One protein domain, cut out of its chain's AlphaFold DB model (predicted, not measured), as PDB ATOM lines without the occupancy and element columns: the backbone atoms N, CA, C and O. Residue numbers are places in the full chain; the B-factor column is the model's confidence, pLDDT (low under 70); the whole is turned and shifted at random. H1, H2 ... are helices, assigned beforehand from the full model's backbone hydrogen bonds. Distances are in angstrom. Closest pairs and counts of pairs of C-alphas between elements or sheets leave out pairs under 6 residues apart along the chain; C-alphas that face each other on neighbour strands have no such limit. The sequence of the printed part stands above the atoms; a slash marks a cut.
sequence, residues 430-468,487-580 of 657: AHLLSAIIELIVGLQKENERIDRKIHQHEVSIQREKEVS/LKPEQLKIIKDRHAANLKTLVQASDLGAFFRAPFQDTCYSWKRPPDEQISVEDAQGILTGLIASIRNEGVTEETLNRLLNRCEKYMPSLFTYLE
ATOM      1  N   ALA A 430     387.256 630.768 415.303       94.94
ATOM      2  CA  ALA A 430     388.598 630.435 414.818       94.94
ATOM      3  C   ALA A 430     389.529 631.663 414.782       94.94
ATOM      4  O   ALA A 430     390.700 631.558 415.153       94.94
ATOM      5  N   HIS A 431     389.014 632.843 414.416       93.06
ATOM      6  CA  HIS A 431     389.768 634.099 414.478       93.06
ATOM      7  C   HIS A 431     390.099 634.501 415.919       93.06
ATOM      8  O   HIS A 431     391.205 634.969 416.198       93.06
ATOM      9  N   LEU A 432     389.151 634.309 416.840       95.06
ATOM     10  CA  LEU A 432     389.353 634.608 418.256       95.06
ATOM     11  C   LEU A 432     390.404 633.674 418.873       95.06
ATOM     12  O   LEU A 432     391.366 634.145 419.477       95.06
ATOM     13  N   LEU A 433     390.270 632.367 418.636       96.19
ATOM     14  CA  LEU A 433     391.222 631.348 419.066       96.19
ATOM     15  C   LEU A 433     392.616 631.588 418.472       96.19
ATOM     16  O   LEU A 433     393.609 631.499 419.191       96.19
ATOM     17  N   SER A 434     392.706 631.947 417.189       95.38
ATOM     18  CA  SER A 434     393.985 632.266 416.544       95.38
ATOM     19  C   SER A 434     394.668 633.462 417.206       95.38
ATOM     20  O   SER A 434     395.856 633.384 417.506       95.38
ATOM     21  N   ALA A 435     393.927 634.526 417.532       96.06
ATOM     22  CA  ALA A 435     394.484 635.683 418.237       96.06
ATOM     23  C   ALA A 435     394.981 635.334 419.656       96.06
ATOM     24  O   ALA A 435     396.011 635.847 420.095       96.06
ATOM     25  N   ILE A 436     394.285 634.434 420.362       97.00
ATOM     26  CA  ILE A 436     394.726 633.918 421.669       97.00
ATOM     27  C   ILE A 436     396.011 633.091 421.516       97.00
ATOM     28  O   ILE A 436     396.971 633.286 422.261       97.00
ATOM     29  N   ILE A 437     396.074 632.201 420.522       96.44
ATOM     30  CA  ILE A 437     397.266 631.387 420.245       96.44
ATOM     31  C   ILE A 437     398.457 632.275 419.859       96.44
ATOM     32  O   ILE A 437     399.569 632.046 420.334       96.44
ATOM     33  N   GLU A 438     398.250 633.305 419.038       96.69
ATOM     34  CA  GLU A 438     399.293 634.270 418.678       96.69
ATOM     35  C   GLU A 438     399.852 635.000 419.904       96.69
ATOM     36  O   GLU A 438     401.072 635.155 420.012       96.69
ATOM     37  N   LEU A 439     398.988 635.389 420.851       95.38
ATOM     38  CA  LEU A 439     399.403 635.962 422.131       95.38
ATOM     39  C   LEU A 439     400.261 634.971 422.931       95.38
ATOM     40  O   LEU A 439     401.364 635.324 423.348       95.38
ATOM     41  N   ILE A 440     399.797 633.728 423.093       95.62
ATOM     42  CA  ILE A 440     400.521 632.672 423.822       95.62
ATOM     43  C   ILE A 440     401.910 632.449 423.207       95.62
ATOM     44  O   ILE A 440     402.925 632.518 423.902       95.62
ATOM     45  N   VAL A 441     401.978 632.241 421.890       95.00
ATOM     46  CA  VAL A 441     403.240 632.009 421.170       95.00
ATOM     47  C   VAL A 441     404.159 633.233 421.247       95.00
ATOM     48  O   VAL A 441     405.381 633.090 421.349       95.00
ATOM     49  N   GLY A 442     403.595 634.442 421.189       93.00
ATOM     50  CA  GLY A 442     404.329 635.695 421.355       93.00
ATOM     51  C   GLY A 442     405.010 635.788 422.721       93.00
ATOM     52  O   GLY A 442     406.221 636.019 422.782       93.00
ATOM     53  N   LEU A 443     404.255 635.532 423.792       91.19
ATOM     54  CA  LEU A 443     404.735 635.561 425.176       91.19
ATOM     55  C   LEU A 443     405.768 634.461 425.456       91.19
ATOM     56  O   LEU A 443     406.800 634.738 426.062       91.19
ATOM     57  N   GLN A 444     405.559 633.240 424.952       92.06
ATOM     58  CA  GLN A 444     406.540 632.149 425.060       92.06
ATOM     59  C   GLN A 444     407.883 632.537 424.429       92.06
ATOM     60  O   GLN A 444     408.930 632.437 425.067       92.06
ATOM     61  N   LYS A 445     407.863 633.069 423.199       92.00
ATOM     62  CA  LYS A 445     409.080 633.537 422.512       92.00
ATOM     63  C   LYS A 445     409.750 634.700 423.239       92.00
ATOM     64  O   LYS A 445     410.974 634.844 423.152       92.00
ATOM     65  N   GLU A 446     408.980 635.568 423.890       90.94
ATOM     66  CA  GLU A 446     409.515 636.641 424.727       90.94
ATOM     67  C   GLU A 446     410.213 636.072 425.968       90.94
ATOM     68  O   GLU A 446     411.370 636.424 426.212       90.94
ATOM     69  N   ASN A 447     409.581 635.134 426.676       91.50
ATOM     70  CA  ASN A 447     410.160 634.468 427.845       91.50
ATOM     71  C   ASN A 447     411.443 633.718 427.503       91.50
ATOM     72  O   ASN A 447     412.465 633.971 428.126       91.50
ATOM     73  N   GLU A 448     411.482 632.958 426.408       90.88
ATOM     74  CA  GLU A 448     412.726 632.320 425.964       90.88
ATOM     75  C   GLU A 448     413.864 633.330 425.706       90.88
ATOM     76  O   GLU A 448     415.049 633.035 425.888       90.88
ATOM     77  N   ARG A 449     413.545 634.540 425.212       91.12
ATOM     78  CA  ARG A 449     414.550 635.607 425.036       91.12
ATOM     79  C   ARG A 449     415.008 636.154 426.381       91.12
ATOM     80  O   ARG A 449     416.183 636.508 426.493       91.12
ATOM     81  N   ILE A 450     414.101 636.261 427.345       89.06
ATOM     82  CA  ILE A 450     414.398 636.676 428.713       89.06
ATOM     83  C   ILE A 450     415.298 635.634 429.385       89.06
ATOM     84  O   ILE A 450     416.381 636.002 429.836       89.06
ATOM     85  N   ASP A 451     414.943 634.353 429.332       89.50
ATOM     86  CA  ASP A 451     415.715 633.250 429.912       89.50
ATOM     87  C   ASP A 451     417.132 633.198 429.353       89.50
ATOM     88  O   ASP A 451     418.107 633.141 430.101       89.50
ATOM     89  N   ARG A 452     417.286 633.345 428.029       89.62
ATOM     90  CA  ARG A 452     418.615 633.436 427.405       89.62
ATOM     91  C   ARG A 452     419.436 634.611 427.938       89.62
ATOM     92  O   ARG A 452     420.648 634.474 428.081       89.62
ATOM     93  N   LYS A 453     418.816 635.763 428.217       87.06
ATOM     94  CA  LYS A 453     419.510 636.933 428.785       87.06
ATOM     95  C   LYS A 453     419.868 636.729 430.257       87.06
ATOM     96  O   LYS A 453     420.967 637.117 430.650       87.06
ATOM     97  N   ILE A 454     418.977 636.126 431.044       87.19
ATOM     98  CA  ILE A 454     419.227 635.784 432.450       87.19
ATOM     99  C   ILE A 454     420.383 634.784 432.530       87.19
ATOM    100  O   ILE A 454     421.373 635.054 433.204       87.19
ATOM    101  N   HIS A 455     420.343 633.719 431.732       87.56
ATOM    102  CA  HIS A 455     421.410 632.725 431.670       87.56
ATOM    103  C   HIS A 455     422.753 633.327 431.219       87.56
ATOM    104  O   HIS A 455     423.793 633.072 431.821       87.56
ATOM    105  N   GLN A 456     422.759 634.190 430.194       86.00
ATOM    106  CA  GLN A 456     423.975 634.909 429.780       86.00
ATOM    107  C   GLN A 456     424.548 635.783 430.903       86.00
ATOM    108  O   GLN A 456     425.769 635.878 431.052       86.00
ATOM    109  N   HIS A 457     423.679 636.421 431.688       84.00
ATOM    110  CA  HIS A 457     424.084 637.194 432.851       84.00
ATOM    111  C   HIS A 457     424.676 636.297 433.949       84.00
ATOM    112  O   HIS A 457     425.768 636.589 434.431       84.00
ATOM    113  N   GLU A 458     424.042 635.172 434.277       84.50
ATOM    114  CA  GLU A 458     424.532 634.198 435.265       84.50
ATOM    115  C   GLU A 458     425.894 633.611 434.878       84.50
ATOM    116  O   GLU A 458     426.828 633.632 435.681       84.50
ATOM    117  N   VAL A 459     426.064 633.203 433.616       84.31
ATOM    118  CA  VAL A 459     427.350 632.725 433.080       84.31
ATOM    119  C   VAL A 459     428.427 633.809 433.169       84.31
ATOM    120  O   VAL A 459     429.586 633.511 433.460       84.31
ATOM    121  N   SER A 460     428.072 635.081 432.944       80.19
ATOM    122  CA  SER A 460     429.024 636.189 433.090       80.19
ATOM    123  C   SER A 460     429.459 636.408 434.544       80.19
ATOM    124  O   SER A 460     430.631 636.691 434.779       80.19
ATOM    125  N   ILE A 461     428.555 636.214 435.513       80.50
ATOM    126  CA  ILE A 461     428.866 636.276 436.950       80.50
ATOM    127  C   ILE A 461     429.767 635.103 437.354       80.50
ATOM    128  O   ILE A 461     430.745 635.294 438.076       80.50
ATOM    129  N   GLN A 462     429.461 633.889 436.895       79.06
ATOM    130  CA  GLN A 462     430.216 632.689 437.257       79.06
ATOM    131  C   GLN A 462     431.653 632.726 436.719       79.06
ATOM    132  O   GLN A 462     432.591 632.483 437.474       79.06
ATOM    133  N   ARG A 463     431.837 633.149 435.461       72.62
ATOM    134  CA  ARG A 463     433.171 633.341 434.865       72.62
ATOM    135  C   ARG A 463     434.016 634.366 435.610       72.62
ATOM    136  O   ARG A 463     435.226 634.211 435.686       72.62
ATOM    137  N   GLU A 464     433.415 635.414 436.162       67.81
ATOM    138  CA  GLU A 464     434.169 636.367 436.978       67.81
ATOM    139  C   GLU A 464     434.562 635.805 438.336       67.81
ATOM    140  O   GLU A 464     435.688 636.035 438.758       67.81
ATOM    141  N   LYS A 465     433.694 635.028 438.993       70.69
ATOM    142  CA  LYS A 465     434.072 634.323 440.228       70.69
ATOM    143  C   LYS A 465     435.250 633.368 439.992       70.69
ATOM    144  O   LYS A 465     436.105 633.235 440.862       70.69
ATOM    145  N   GLU A 466     435.306 632.729 438.825       66.75
ATOM    146  CA  GLU A 466     436.424 631.872 438.405       66.75
ATOM    147  C   GLU A 466     437.697 632.686 438.126       66.75
ATOM    148  O   GLU A 466     438.748 632.378 438.683       66.75
ATOM    149  N   VAL A 467     437.599 633.786 437.369       62.97
ATOM    150  CA  VAL A 467     438.737 634.685 437.098       62.97
ATOM    151  C   VAL A 467     439.278 635.326 438.383       62.97
ATOM    152  O   VAL A 467     440.489 635.420 438.547       62.97
ATOM    153  N   SER A 468     438.420 635.724 439.325       59.81
ATOM    154  CA  SER A 468     438.837 636.248 440.632       59.81
ATOM    155  C   SER A 468     439.595 635.204 441.462       59.81
ATOM    156  O   SER A 468     440.620 635.540 442.050       59.81
ATOM    157  N   LEU A 487     424.047 642.938 432.816       77.06
ATOM    158  CA  LEU A 487     422.841 643.689 433.146       77.06
ATOM    159  C   LEU A 487     423.042 644.407 434.484       77.06
ATOM    160  O   LEU A 487     423.613 643.838 435.417       77.06
ATOM    161  N   LYS A 488     422.573 645.656 434.582       83.06
ATOM    162  CA  LYS A 488     422.487 646.355 435.871       83.06
ATOM    163  C   LYS A 488     421.434 645.671 436.763       83.06
ATOM    164  O   LYS A 488     420.463 645.139 436.220       83.06
ATOM    165  N   PRO A 489     421.552 645.732 438.102       80.44
ATOM    166  CA  PRO A 489     420.576 645.129 439.019       80.44
ATOM    167  C   PRO A 489     419.126 645.569 438.759       80.44
ATOM    168  O   PRO A 489     418.222 644.739 438.740       80.44
ATOM    169  N   GLU A 490     418.916 646.853 438.457       82.06
ATOM    170  CA  GLU A 490     417.605 647.409 438.086       82.06
ATOM    171  C   GLU A 490     417.032 646.762 436.819       82.06
ATOM    172  O   GLU A 490     415.857 646.407 436.768       82.06
ATOM    173  N   GLN A 491     417.871 646.541 435.802       82.94
ATOM    174  CA  GLN A 491     417.459 645.901 434.551       82.94
ATOM    175  C   GLN A 491     417.118 644.425 434.763       82.94
ATOM    176  O   GLN A 491     416.189 643.920 434.139       82.94
ATOM    177  N   LEU A 492     417.851 643.733 435.641       83.88
ATOM    178  CA  LEU A 492     417.568 642.341 435.980       83.88
ATOM    179  C   LEU A 492     416.233 642.209 436.720       83.88
ATOM    180  O   LEU A 492     415.468 641.302 436.407       83.88
ATOM    181  N   LYS A 493     415.940 643.127 437.652       86.31
ATOM    182  CA  LYS A 493     414.647 643.181 438.345       86.31
ATOM    183  C   LYS A 493     413.501 643.374 437.349       86.31
ATOM    184  O   LYS A 493     412.621 642.529 437.292       86.31
ATOM    185  N   ILE A 494     413.592 644.380 436.474       88.19
ATOM    186  CA  ILE A 494     412.580 644.643 435.432       88.19
ATOM    187  C   ILE A 494     412.338 643.408 434.548       88.19
ATOM    188  O   ILE A 494     411.198 643.076 434.236       88.19
ATOM    189  N   ILE A 495     413.402 642.716 434.137       86.88
ATOM    190  CA  ILE A 495     413.303 641.529 433.277       86.88
ATOM    191  C   ILE A 495     412.659 640.346 434.016       86.88
ATOM    192  O   ILE A 495     411.856 639.633 433.419       86.88
ATOM    193  N   LYS A 496     412.983 640.139 435.299       88.62
ATOM    194  CA  LYS A 496     412.364 639.095 436.130       88.62
ATOM    195  C   LYS A 496     410.889 639.389 436.413       88.62
ATOM    196  O   LYS A 496     410.067 638.488 436.282       88.62
ATOM    197  N   ASP A 497     410.554 640.642 436.709       88.56
ATOM    198  CA  ASP A 497     409.172 641.084 436.914       88.56
ATOM    199  C   ASP A 497     408.351 640.896 435.624       88.56
ATOM    200  O   ASP A 497     407.246 640.355 435.652       88.56
ATOM    201  N   ARG A 498     408.932 641.243 434.462       90.81
ATOM    202  CA  ARG A 498     408.330 640.987 433.142       90.81
ATOM    203  C   ARG A 498     408.119 639.495 432.884       90.81
ATOM    204  O   ARG A 498     407.055 639.112 432.412       90.81
ATOM    205  N   HIS A 499     409.104 638.658 433.207       90.44
ATOM    206  CA  HIS A 499     408.996 637.207 433.057       90.44
ATOM    207  C   HIS A 499     407.841 636.631 433.890       90.44
ATOM    208  O   HIS A 499     407.030 635.862 433.374       90.44
ATOM    209  N   ALA A 500     407.720 637.051 435.154       89.75
ATOM    210  CA  ALA A 500     406.626 636.643 436.032       89.75
ATOM    211  C   ALA A 500     405.253 637.101 435.502       89.75
ATOM    212  O   ALA A 500     404.313 636.307 435.467       89.75
ATOM    213  N   ALA A 501     405.146 638.344 435.016       90.56
ATOM    214  CA  ALA A 501     403.919 638.858 434.402       90.56
ATOM    215  C   ALA A 501     403.520 638.078 433.131       90.56
ATOM    216  O   ALA A 501     402.343 637.767 432.926       90.56
ATOM    217  N   ASN A 502     404.498 637.708 432.300       91.62
ATOM    218  CA  ASN A 502     404.269 636.898 431.105       91.62
ATOM    219  C   ASN A 502     403.787 635.485 431.462       91.62
ATOM    220  O   ASN A 502     402.853 635.001 430.832       91.62
ATOM    221  N   LEU A 503     404.379 634.832 432.472       93.00
ATOM    222  CA  LEU A 503     403.927 633.515 432.946       93.00
ATOM    223  C   LEU A 503     402.481 633.554 433.444       93.00
ATOM    224  O   LEU A 503     401.690 632.688 433.086       93.00
ATOM    225  N   LYS A 504     402.120 634.589 434.206       93.62
ATOM    226  CA  LYS A 504     400.740 634.791 434.650       93.62
ATOM    227  C   LYS A 504     399.781 634.949 433.469       93.62
ATOM    228  O   LYS A 504     398.777 634.251 433.394       93.62
ATOM    229  N   THR A 505     400.122 635.811 432.509       94.00
ATOM    230  CA  THR A 505     399.288 636.013 431.313       94.00
ATOM    231  C   THR A 505     399.187 634.733 430.476       94.00
ATOM    232  O   THR A 505     398.143 634.462 429.895       94.00
ATOM    233  N   LEU A 506     400.248 633.922 430.412       95.62
ATOM    234  CA  LEU A 506     400.233 632.647 429.694       95.62
ATOM    235  C   LEU A 506     399.205 631.673 430.265       95.62
ATOM    236  O   LEU A 506     398.520 631.031 429.474       95.62
ATOM    237  N   VAL A 507     399.079 631.579 431.592       95.19
ATOM    238  CA  VAL A 507     398.048 630.749 432.240       95.19
ATOM    239  C   VAL A 507     396.661 631.263 431.856       95.19
ATOM    240  O   VAL A 507     395.905 630.545 431.212       95.19
ATOM    241  N   GLN A 508     396.402 632.555 432.075       96.00
ATOM    242  CA  GLN A 508     395.115 633.191 431.763       96.00
ATOM    243  C   GLN A 508     394.705 633.036 430.288       96.00
ATOM    244  O   GLN A 508     393.562 632.713 429.965       96.00
ATOM    245  N   ALA A 509     395.645 633.260 429.365       96.19
ATOM    246  CA  ALA A 509     395.408 633.095 427.936       96.19
ATOM    247  C   ALA A 509     395.224 631.619 427.551       96.19
ATOM    248  O   ALA A 509     394.480 631.330 426.616       96.19
ATOM    249  N   SER A 510     395.882 630.689 428.250       96.19
ATOM    250  CA  SER A 510     395.719 629.251 428.018       96.19
ATOM    251  C   SER A 510     394.346 628.764 428.459       96.19
ATOM    252  O   SER A 510     393.735 628.014 427.703       96.19
ATOM    253  N   ASP A 511     393.831 629.238 429.595       95.44
ATOM    254  CA  ASP A 511     392.489 628.894 430.082       95.44
ATOM    255  C   ASP A 511     391.411 629.409 429.120       95.44
ATOM    256  O   ASP A 511     390.563 628.649 428.646       95.44
ATOM    257  N   LEU A 512     391.520 630.680 428.714       97.06
ATOM    258  CA  LEU A 512     390.648 631.263 427.692       97.06
ATOM    259  C   LEU A 512     390.756 630.510 426.354       97.06
ATOM    260  O   LEU A 512     389.760 630.242 425.684       97.06
ATOM    261  N   GLY A 513     391.975 630.145 425.955       96.38
ATOM    262  CA  GLY A 513     392.231 629.392 424.732       96.38
ATOM    263  C   GLY A 513     391.726 627.951 424.784       96.38
ATOM    264  O   GLY A 513     391.369 627.406 423.743       96.38
ATOM    265  N   ALA A 514     391.699 627.315 425.957       96.19
ATOM    266  CA  ALA A 514     391.129 625.987 426.153       96.19
ATOM    267  C   ALA A 514     389.612 626.023 425.961       96.19
ATOM    268  O   ALA A 514     389.086 625.214 425.196       96.19
ATOM    269  N   PHE A 515     388.945 627.025 426.539       96.38
ATOM    270  CA  PHE A 515     387.515 627.256 426.343       96.38
ATOM    271  C   PHE A 515     387.161 627.401 424.852       96.38
ATOM    272  O   PHE A 515     386.365 626.630 424.324       96.38
ATOM    273  N   PHE A 516     387.830 628.298 424.117       96.62
ATOM    274  CA  PHE A 516     387.553 628.497 422.683       96.62
ATOM    275  C   PHE A 516     388.056 627.373 421.768       96.62
ATOM    276  O   PHE A 516     387.775 627.385 420.569       96.62
ATOM    277  N   ARG A 517     388.791 626.391 422.300       96.25
ATOM    278  CA  ARG A 517     389.162 625.176 421.565       96.25
ATOM    279  C   ARG A 517     388.084 624.094 421.663       96.25
ATOM    280  O   ARG A 517     387.995 623.283 420.743       96.25
ATOM    281  N   ALA A 518     387.260 624.110 422.713       95.00
ATOM    282  CA  ALA A 518     386.221 623.109 422.949       95.00
ATOM    283  C   ALA A 518     385.226 622.942 421.777       95.00
ATOM    284  O   ALA A 518     384.990 621.790 421.401       95.00
ATOM    285  N   PRO A 519     384.741 624.011 421.099       94.62
ATOM    286  CA  PRO A 519     383.825 623.871 419.957       94.62
ATOM    287  C   PRO A 519     384.398 623.115 418.750       94.62
ATOM    288  O   PRO A 519     383.660 622.616 417.903       94.62
ATOM    289  N   PHE A 520     385.728 623.033 418.649       93.75
ATOM    290  CA  PHE A 520     386.437 622.345 417.565       93.75
ATOM    291  C   PHE A 520     386.868 620.920 417.940       93.75
ATOM    292  O   PHE A 520     387.481 620.224 417.127       93.75
ATOM    293  N   GLN A 521     386.585 620.501 419.171       93.31
ATOM    294  CA  GLN A 521     386.866 619.174 419.708       93.31
ATOM    295  C   GLN A 521     385.557 618.400 419.894       93.31
ATOM    296  O   GLN A 521     384.468 618.943 419.716       93.31
ATOM    297  N   ASP A 522     385.664 617.118 420.232       90.38
ATOM    298  CA  ASP A 522     384.505 616.292 420.562       90.38
ATOM    299  C   ASP A 522     384.077 616.540 422.020       90.38
ATOM    300  O   ASP A 522     384.450 615.816 422.939       90.38
ATOM    301  N   THR A 523     383.375 617.652 422.236       93.62
ATOM    302  CA  THR A 523     382.867 618.106 423.541       93.62
ATOM    303  C   THR A 523     381.397 618.511 423.420       93.62
ATOM    304  O   THR A 523     380.879 618.605 422.309       93.62
ATOM    305  N   CYS A 524     380.729 618.832 424.532       92.25
ATOM    306  CA  CYS A 524     379.369 619.395 424.511       92.25
ATOM    307  C   CYS A 524     379.266 620.770 423.816       92.25
ATOM    308  O   CYS A 524     378.168 621.230 423.544       92.25
ATOM    309  N   TYR A 525     380.387 621.418 423.485       93.62
ATOM    310  CA  TYR A 525     380.413 622.643 422.674       93.62
ATOM    311  C   TYR A 525     380.499 622.355 421.166       93.62
ATOM    312  O   TYR A 525     380.560 623.274 420.356       93.62
ATOM    313  N   SER A 526     380.619 621.087 420.766       92.88
ATOM    314  CA  SER A 526     380.873 620.729 419.373       92.88
ATOM    315  C   SER A 526     379.628 620.914 418.516       92.88
ATOM    316  O   SER A 526     378.645 620.202 418.685       92.88
ATOM    317  N   TRP A 527     379.726 621.769 417.500       90.31
ATOM    318  CA  TRP A 527     378.665 621.988 416.507       90.31
ATOM    319  C   TRP A 527     378.324 620.755 415.652       90.31
ATOM    320  O   TRP A 527     377.352 620.753 414.904       90.31
ATOM    321  N   LYS A 528     379.165 619.715 415.716       90.69
ATOM    322  CA  LYS A 528     378.969 618.446 415.003       90.69
ATOM    323  C   LYS A 528     378.120 617.443 415.777       90.69
ATOM    324  O   LYS A 528     377.760 616.416 415.207       90.69
ATOM    325  N   ARG A 529     377.883 617.685 417.068       89.31
ATOM    326  CA  ARG A 529     377.002 616.850 417.888       89.31
ATOM    327  C   ARG A 529     375.544 617.218 417.638       89.31
ATOM    328  O   ARG A 529     375.289 618.354 417.240       89.31
ATOM    329  N   PRO A 530     374.602 616.293 417.855       86.88
ATOM    330  CA  PRO A 530     373.190 616.616 417.740       86.88
ATOM    331  C   PRO A 530     372.774 617.617 418.842       86.88
ATOM    332  O   PRO A 530     373.426 617.663 419.892       86.88
ATOM    333  N   PRO A 531     371.738 618.450 418.617       85.50
ATOM    334  CA  PRO A 531     371.383 619.548 419.528       85.50
ATOM    335  C   PRO A 531     371.058 619.128 420.971       85.50
ATOM    336  O   PRO A 531     371.238 619.915 421.892       85.50
ATOM    337  N   ASP A 532     370.605 617.894 421.191       86.88
ATOM    338  CA  ASP A 532     370.273 617.325 422.504       86.88
ATOM    339  C   ASP A 532     371.501 616.998 423.372       86.88
ATOM    340  O   ASP A 532     371.402 616.965 424.598       86.88
ATOM    341  N   GLU A 533     372.666 616.795 422.755       89.12
ATOM    342  CA  GLU A 533     373.942 616.564 423.445       89.12
ATOM    343  C   GLU A 533     374.804 617.834 423.570       89.12
ATOM    344  O   GLU A 533     375.912 617.793 424.128       89.12
ATOM    345  N   GLN A 534     374.333 618.954 423.018       91.94
ATOM    346  CA  GLN A 534     375.025 620.236 423.073       91.94
ATOM    347  C   GLN A 534     374.698 621.001 424.361       91.94
ATOM    348  O   GLN A 534     373.641 620.852 424.970       91.94
ATOM    349  N   ILE A 535     375.640 621.835 424.794       94.69
ATOM    350  CA  ILE A 535     375.404 622.808 425.860       94.69
ATOM    351  C   ILE A 535     374.419 623.887 425.384       94.69
ATOM    352  O   ILE A 535     374.453 624.283 424.221       94.69
ATOM    353  N   SER A 536     373.580 624.398 426.288       94.62
ATOM    354  CA  SER A 536     372.717 625.541 425.982       94.62
ATOM    355  C   SER A 536     373.537 626.817 425.738       94.62
ATOM    356  O   SER A 536     374.661 626.975 426.240       94.62
ATOM    357  N   VAL A 537     372.972 627.756 424.977       94.75
ATOM    358  CA  VAL A 537     373.596 629.062 424.725       94.75
ATOM    359  C   VAL A 537     373.797 629.819 426.039       94.75
ATOM    360  O   VAL A 537     374.867 630.389 426.265       94.75
ATOM    361  N   GLU A 538     372.805 629.792 426.925       95.25
ATOM    362  CA  GLU A 538     372.821 630.471 428.219       95.25
ATOM    363  C   GLU A 538     373.918 629.919 429.135       95.25
ATOM    364  O   GLU A 538     374.673 630.695 429.729       95.25
ATOM    365  N   ASP A 539     374.063 628.593 429.207       95.81
ATOM    366  CA  ASP A 539     375.101 627.959 430.022       95.81
ATOM    367  C   ASP A 539     376.496 628.265 429.468       95.81
ATOM    368  O   ASP A 539     377.407 628.615 430.226       95.81
ATOM    369  N   ALA A 540     376.679 628.209 428.142       96.06
ATOM    370  CA  ALA A 540     377.949 628.555 427.505       96.06
ATOM    371  C   ALA A 540     378.342 630.021 427.763       96.06
ATOM    372  O   ALA A 540     379.500 630.312 428.092       96.06
ATOM    373  N   GLN A 541     377.381 630.948 427.669       96.94
ATOM    374  CA  GLN A 541     377.578 632.360 428.006       96.94
ATOM    375  C   GLN A 541     377.897 632.552 429.496       96.94
ATOM    376  O   GLN A 541     378.792 633.334 429.838       96.94
ATOM    377  N   GLY A 542     377.211 631.828 430.383       97.00
ATOM    378  CA  GLY A 542     377.437 631.859 431.828       97.00
ATOM    379  C   GLY A 542     378.844 631.397 432.208       97.00
ATOM    380  O   GLY A 542     379.551 632.095 432.941       97.00
ATOM    381  N   ILE A 543     379.297 630.275 431.642       97.31
ATOM    382  CA  ILE A 543     380.646 629.734 431.864       97.31
ATOM    383  C   ILE A 543     381.713 630.710 431.361       97.31
ATOM    384  O   ILE A 543     382.670 630.998 432.087       97.31
ATOM    385  N   LEU A 544     381.553 631.269 430.155       97.44
ATOM    386  CA  LEU A 544     382.507 632.247 429.624       97.44
ATOM    387  C   LEU A 544     382.547 633.518 430.483       97.44
ATOM    388  O   LEU A 544     383.628 634.041 430.756       97.44
ATOM    389  N   THR A 545     381.396 633.997 430.950       97.69
ATOM    390  CA  THR A 545     381.314 635.166 431.838       97.69
ATOM    391  C   THR A 545     382.040 634.908 433.159       97.69
ATOM    392  O   THR A 545     382.838 635.741 433.595       97.69
ATOM    393  N   GLY A 546     381.836 633.733 433.764       97.62
ATOM    394  CA  GLY A 546     382.545 633.312 434.974       97.62
ATOM    395  C   GLY A 546     384.060 633.223 434.771       97.62
ATOM    396  O   GLY A 546     384.829 633.729 435.591       97.62
ATOM    397  N   LEU A 547     384.500 632.664 433.640       97.25
ATOM    398  CA  LEU A 547     385.916 632.578 433.279       97.25
ATOM    399  C   LEU A 547     386.550 633.967 433.108       97.25
ATOM    400  O   LEU A 547     387.622 634.232 433.655       97.25
ATOM    401  N   ILE A 548     385.883 634.876 432.391       97.31
ATOM    402  CA  ILE A 548     386.354 636.255 432.205       97.31
ATOM    403  C   ILE A 548     386.458 636.969 433.557       97.31
ATOM    404  O   ILE A 548     387.467 637.626 433.821       97.31
ATOM    405  N   ALA A 549     385.459 636.816 434.431       97.00
ATOM    406  CA  ALA A 549     385.478 637.398 435.770       97.00
ATOM    407  C   ALA A 549     386.655 636.870 436.608       97.00
ATOM    408  O   ALA A 549     387.357 637.665 437.234       97.00
ATOM    409  N   SER A 550     386.934 635.561 436.559       96.94
ATOM    410  CA  SER A 550     388.095 634.956 437.230       96.94
ATOM    411  C   SER A 550     389.414 635.569 436.747       96.94
ATOM    412  O   SER A 550     390.199 636.071 437.552       96.94
ATOM    413  N   ILE A 551     389.619 635.636 435.426       95.81
ATOM    414  CA  ILE A 551     390.828 636.219 434.819       95.81
ATOM    415  C   ILE A 551     390.985 637.699 435.208       95.81
ATOM    416  O   ILE A 551     392.093 638.166 435.495       95.81
ATOM    417  N   ARG A 552     389.884 638.462 435.232       95.25
ATOM    418  CA  ARG A 552     389.901 639.874 435.640       95.25
ATOM    419  C   ARG A 552     390.246 640.046 437.118       95.25
ATOM    420  O   ARG A 552     391.045 640.929 437.425       95.25
ATOM    421  N   ASN A 553     389.708 639.201 437.998       93.88
ATOM    422  CA  ASN A 553     389.972 639.231 439.441       93.88
ATOM    423  C   ASN A 553     391.425 638.895 439.779       93.88
ATOM    424  O   ASN A 553     392.017 639.518 440.658       93.88
ATOM    425  N   GLU A 554     392.033 637.959 439.051       90.81
ATOM    426  CA  GLU A 554     393.464 637.685 439.178       90.81
ATOM    427  C   GLU A 554     394.314 638.899 438.786       90.81
ATOM    428  O   GLU A 554     395.415 639.070 439.306       90.81
ATOM    429  N   GLY A 555     393.820 639.754 437.888       89.94
ATOM    430  CA  GLY A 555     394.453 640.989 437.435       89.94
ATOM    431  C   GLY A 555     395.208 640.814 436.117       89.94
ATOM    432  O   GLY A 555     396.178 640.054 436.038       89.94
ATOM    433  N   VAL A 556     394.790 641.571 435.098       91.12
ATOM    434  CA  VAL A 556     395.299 641.497 433.719       91.12
ATOM    435  C   VAL A 556     396.354 642.576 433.474       91.12
ATOM    436  O   VAL A 556     396.054 643.766 433.511       91.12
ATOM    437  N   THR A 557     397.591 642.165 433.189       86.25
ATOM    438  CA  THR A 557     398.707 643.088 432.909       86.25
ATOM    439  C   THR A 557     398.944 643.322 431.418       86.25
ATOM    440  O   THR A 557     399.435 644.378 431.031       86.25
ATOM    441  N   GLU A 558     398.614 642.342 430.572       90.00
ATOM    442  CA  GLU A 558     398.823 642.414 429.124       90.00
ATOM    443  C   GLU A 558     397.657 643.097 428.405       90.00
ATOM    444  O   GLU A 558     396.516 642.628 428.432       90.00
ATOM    445  N   GLU A 559     397.955 644.182 427.684       92.06
ATOM    446  CA  GLU A 559     396.947 644.961 426.954       92.06
ATOM    447  C   GLU A 559     396.235 644.118 425.886       92.06
ATOM    448  O   GLU A 559     395.024 644.238 425.689       92.06
ATOM    449  N   THR A 560     396.969 643.228 425.213       93.25
ATOM    450  CA  THR A 560     396.407 642.342 424.188       93.25
ATOM    451  C   THR A 560     395.371 641.390 424.780       93.25
ATOM    452  O   THR A 560     394.297 641.248 424.197       93.25
ATOM    453  N   LEU A 561     395.640 640.798 425.952       95.31
ATOM    454  CA  LEU A 561     394.667 639.944 426.639       95.31
ATOM    455  C   LEU A 561     393.428 640.752 427.029       95.31
ATOM    456  O   LEU A 561     392.312 640.334 426.740       95.31
ATOM    457  N   ASN A 562     393.609 641.952 427.589       95.38
ATOM    458  CA  ASN A 562     392.485 642.813 427.957       95.38
ATOM    459  C   ASN A 562     391.604 643.173 426.744       95.38
ATOM    460  O   ASN A 562     390.379 643.139 426.829       95.38
ATOM    461  N   ARG A 563     392.205 643.455 425.579       96.50
ATOM    462  CA  ARG A 563     391.457 643.689 424.329       96.50
ATOM    463  C   ARG A 563     390.672 642.454 423.873       96.50
ATOM    464  O   ARG A 563     389.589 642.622 423.314       96.50
ATOM    465  N   LEU A 564     391.200 641.245 424.079       96.69
ATOM    466  CA  LEU A 564     390.502 639.995 423.760       96.69
ATOM    467  C   LEU A 564     389.319 639.759 424.706       96.69
ATOM    468  O   LEU A 564     388.232 639.456 424.225       96.69
ATOM    469  N   LEU A 565     389.490 639.982 426.012       97.25
ATOM    470  CA  LEU A 565     388.401 639.885 426.995       97.25
ATOM    471  C   LEU A 565     387.282 640.889 426.688       97.25
ATOM    472  O   LEU A 565     386.130 640.491 426.544       97.25
ATOM    473  N   ASN A 566     387.631 642.159 426.443       96.38
ATOM    474  CA  ASN A 566     386.664 643.191 426.049       96.38
ATOM    475  C   ASN A 566     385.911 642.818 424.762       96.38
ATOM    476  O   ASN A 566     384.751 643.177 424.579       96.38
ATOM    477  N   ARG A 567     386.576 642.124 423.827       95.62
ATOM    478  CA  ARG A 567     385.941 641.632 422.600       95.62
ATOM    479  C   ARG A 567     384.951 640.509 422.900       95.62
ATOM    480  O   ARG A 567     383.879 640.521 422.304       95.62
ATOM    481  N   CYS A 568     385.301 639.583 423.793       96.56
ATOM    482  CA  CYS A 568     384.404 638.506 424.213       96.56
ATOM    483  C   CYS A 568     383.150 639.076 424.884       96.56
ATOM    484  O   CYS A 568     382.047 638.733 424.486       96.56
ATOM    485  N   GLU A 569     383.314 640.021 425.813       96.12
ATOM    486  CA  GLU A 569     382.199 640.702 426.485       96.12
ATOM    487  C   GLU A 569     381.316 641.465 425.495       96.12
ATOM    488  O   GLU A 569     380.097 641.325 425.504       96.12
ATOM    489  N   LYS A 570     381.925 642.244 424.591       94.81
ATOM    490  CA  LYS A 570     381.184 643.046 423.609       94.81
ATOM    491  C   LYS A 570     380.326 642.195 422.670       94.81
ATOM    492  O   LYS A 570     379.248 642.633 422.285       94.81
ATOM    493  N   TYR A 571     380.843 641.050 422.232       95.12
ATOM    494  CA  TYR A 571     380.179 640.200 421.242       95.12
ATOM    495  C   TYR A 571     379.548 638.949 421.853       95.12
ATOM    496  O   TYR A 571     379.172 638.066 421.091       95.12
ATOM    497  N   MET A 572     379.398 638.884 423.183       95.62
ATOM    498  CA  MET A 572     378.864 637.724 423.909       95.62
ATOM    499  C   MET A 572     377.599 637.123 423.270       95.62
ATOM    500  O   MET A 572     377.604 635.916 423.025       95.62
ATOM    501  N   PRO A 573     376.579 637.924 422.882       92.75
ATOM    502  CA  PRO A 573     375.349 637.388 422.291       92.75
ATOM    503  C   PRO A 573     375.549 636.718 420.925       92.75
ATOM    504  O   PRO A 573     374.678 636.005 420.459       92.75
ATOM    505  N   SER A 574     376.680 636.964 420.261       95.19
ATOM    506  CA  SER A 574     376.985 636.491 418.906       95.19
ATOM    507  C   SER A 574     378.130 635.473 418.864       95.19
ATOM    508  O   SER A 574     378.656 635.191 417.789       95.19
ATOM    509  N   LEU A 575     378.611 634.982 420.013       96.50
ATOM    510  CA  LEU A 575     379.692 633.983 420.062       96.50
ATOM    511  C   LEU A 575     379.174 632.543 419.965       96.50
ATOM    512  O   LEU A 575     379.934 631.668 419.550       96.50
ATOM    513  N   PHE A 576     377.917 632.308 420.342       96.62
ATOM    514  CA  PHE A 576     377.358 630.969 420.550       96.62
ATOM    515  C   PHE A 576     376.083 630.684 419.748       96.62
ATOM    516  O   PHE A 576     375.504 629.621 419.919       96.62
ATOM    517  N   THR A 577     375.687 631.580 418.844       95.00
ATOM    518  CA  THR A 577     374.534 631.430 417.936       95.00
ATOM    519  C   THR A 577     374.570 630.115 417.153       95.00
ATOM    520  O   THR A 577     373.542 629.534 416.838       95.00
ATOM    521  N   TYR A 578     375.765 629.589 416.869       95.06
ATOM    522  CA  TYR A 578     375.936 628.294 416.205       95.06
ATOM    523  C   TYR A 578     375.340 627.096 416.972       95.06
ATOM    524  O   TYR A 578     375.127 626.058 416.359       95.06
ATOM    525  N   LEU A 579     375.090 627.217 418.282       94.38
ATOM    526  CA  LEU A 579     374.442 626.173 419.087       94.38
ATOM    527  C   LEU A 579     372.915 626.142 418.887       94.38
ATOM    528  O   LEU A 579     372.271 625.163 419.244       94.38
ATOM    529  N   GLU A 580     372.322 627.194 418.314       90.56
ATOM    530  CA  GLU A 580     370.873 627.273 418.068       90.56
ATOM    531  C   GLU A 580     370.463 626.551 416.776       90.56
ATOM    532  O   GLU A 580     369.312 626.138 416.625       90.56
TER     533      GLU A 580
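Overview. This is residues 430 to 468 and 487 to 580 of the 657 residues of the protein "IS66 family transposase" of Thermotogae bacterium (UniProt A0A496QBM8). Two long helices, H1 and H2, run side by side in opposite directions, and the shorter H3 and H4 pack near the end of the pair where H1 begins and H2 ends; together they make a long, loose up-and-down bundle, each helix running against the one before it. At the other end of the rod the last residues of H1, 461 to 468, stick out free, while a long stretch without a named element, residues 516 to 536, folds back from the end of H2 to the start of H3. The printed part has 133 residues with four named helices in the order H1, H2, H3, H4 and no named strand, and its class is all helix. It is loose, with a radius of gyration of the C-alphas of 20.2 A, and spans 73 by 26 by 19 A.

Along the chain. H1, residues 430 to 468, begins at C-alpha 430 (388.598, 630.435, 414.818) and is 56.8 A long from first to last C-alpha. H2, residues 489 to 515, is 39.7 A long and ends at C-alpha 515 (387.515, 627.256, 426.343). H3, residues 537 to 554, is 26.0 A long. H4, residues 559 to 570, is 16.2 A long and ends at C-alpha 570 (381.184, 643.046, 423.609).

Arrangement. H1 and H2 touch, opposite ways at a shallow tilt of 29 degrees; their closest C-alphas, those of Ile 440 and Leu 506, are 5.9 A apart. H1 touches H4 with residues 432 to 439 alone, and H4 touches H1 with residues 560 to 564 alone; the closest C-alphas, of Leu 439 and Thr 560, are 7.3 A apart. H2 and H3 form a helical hairpin at a shallow tilt of 11 degrees, in which residues 508 to 515 of H2 touch residues 544 to 551 of H3; the closest C-alphas, of Gln 508 and Ile 551, are 6.1 A apart. H3 and H4 are close but not clearly touching, with the closest C-alphas, of Ile 548 and Leu 565, 6.7 A apart. H2 and H4 are also close but not clearly touching, with the closest C-alphas, of Ala 509 and Leu 561, 7.0 A apart. H1 and H3 are apart. In H1, H2, H3 and H4 every O i to N i+4 pair is within hydrogen-bond range.

Size, cuts and confidence. The two C-alphas farthest apart, those of Ser 468 and Asp 532, are 73.4 A apart. Residues 469 to 486 are not printed, and C-alphas 468 and 487 are 19.2 A apart across this cut, which lies in the link from H1 to H2. The link from H2 to H3 is long, with 21 residues, and that from H3 to H4 is tight, with 4. The mean pLDDT of the printed part is 91.2; residue 464 and residues 466 to 468 are under 70.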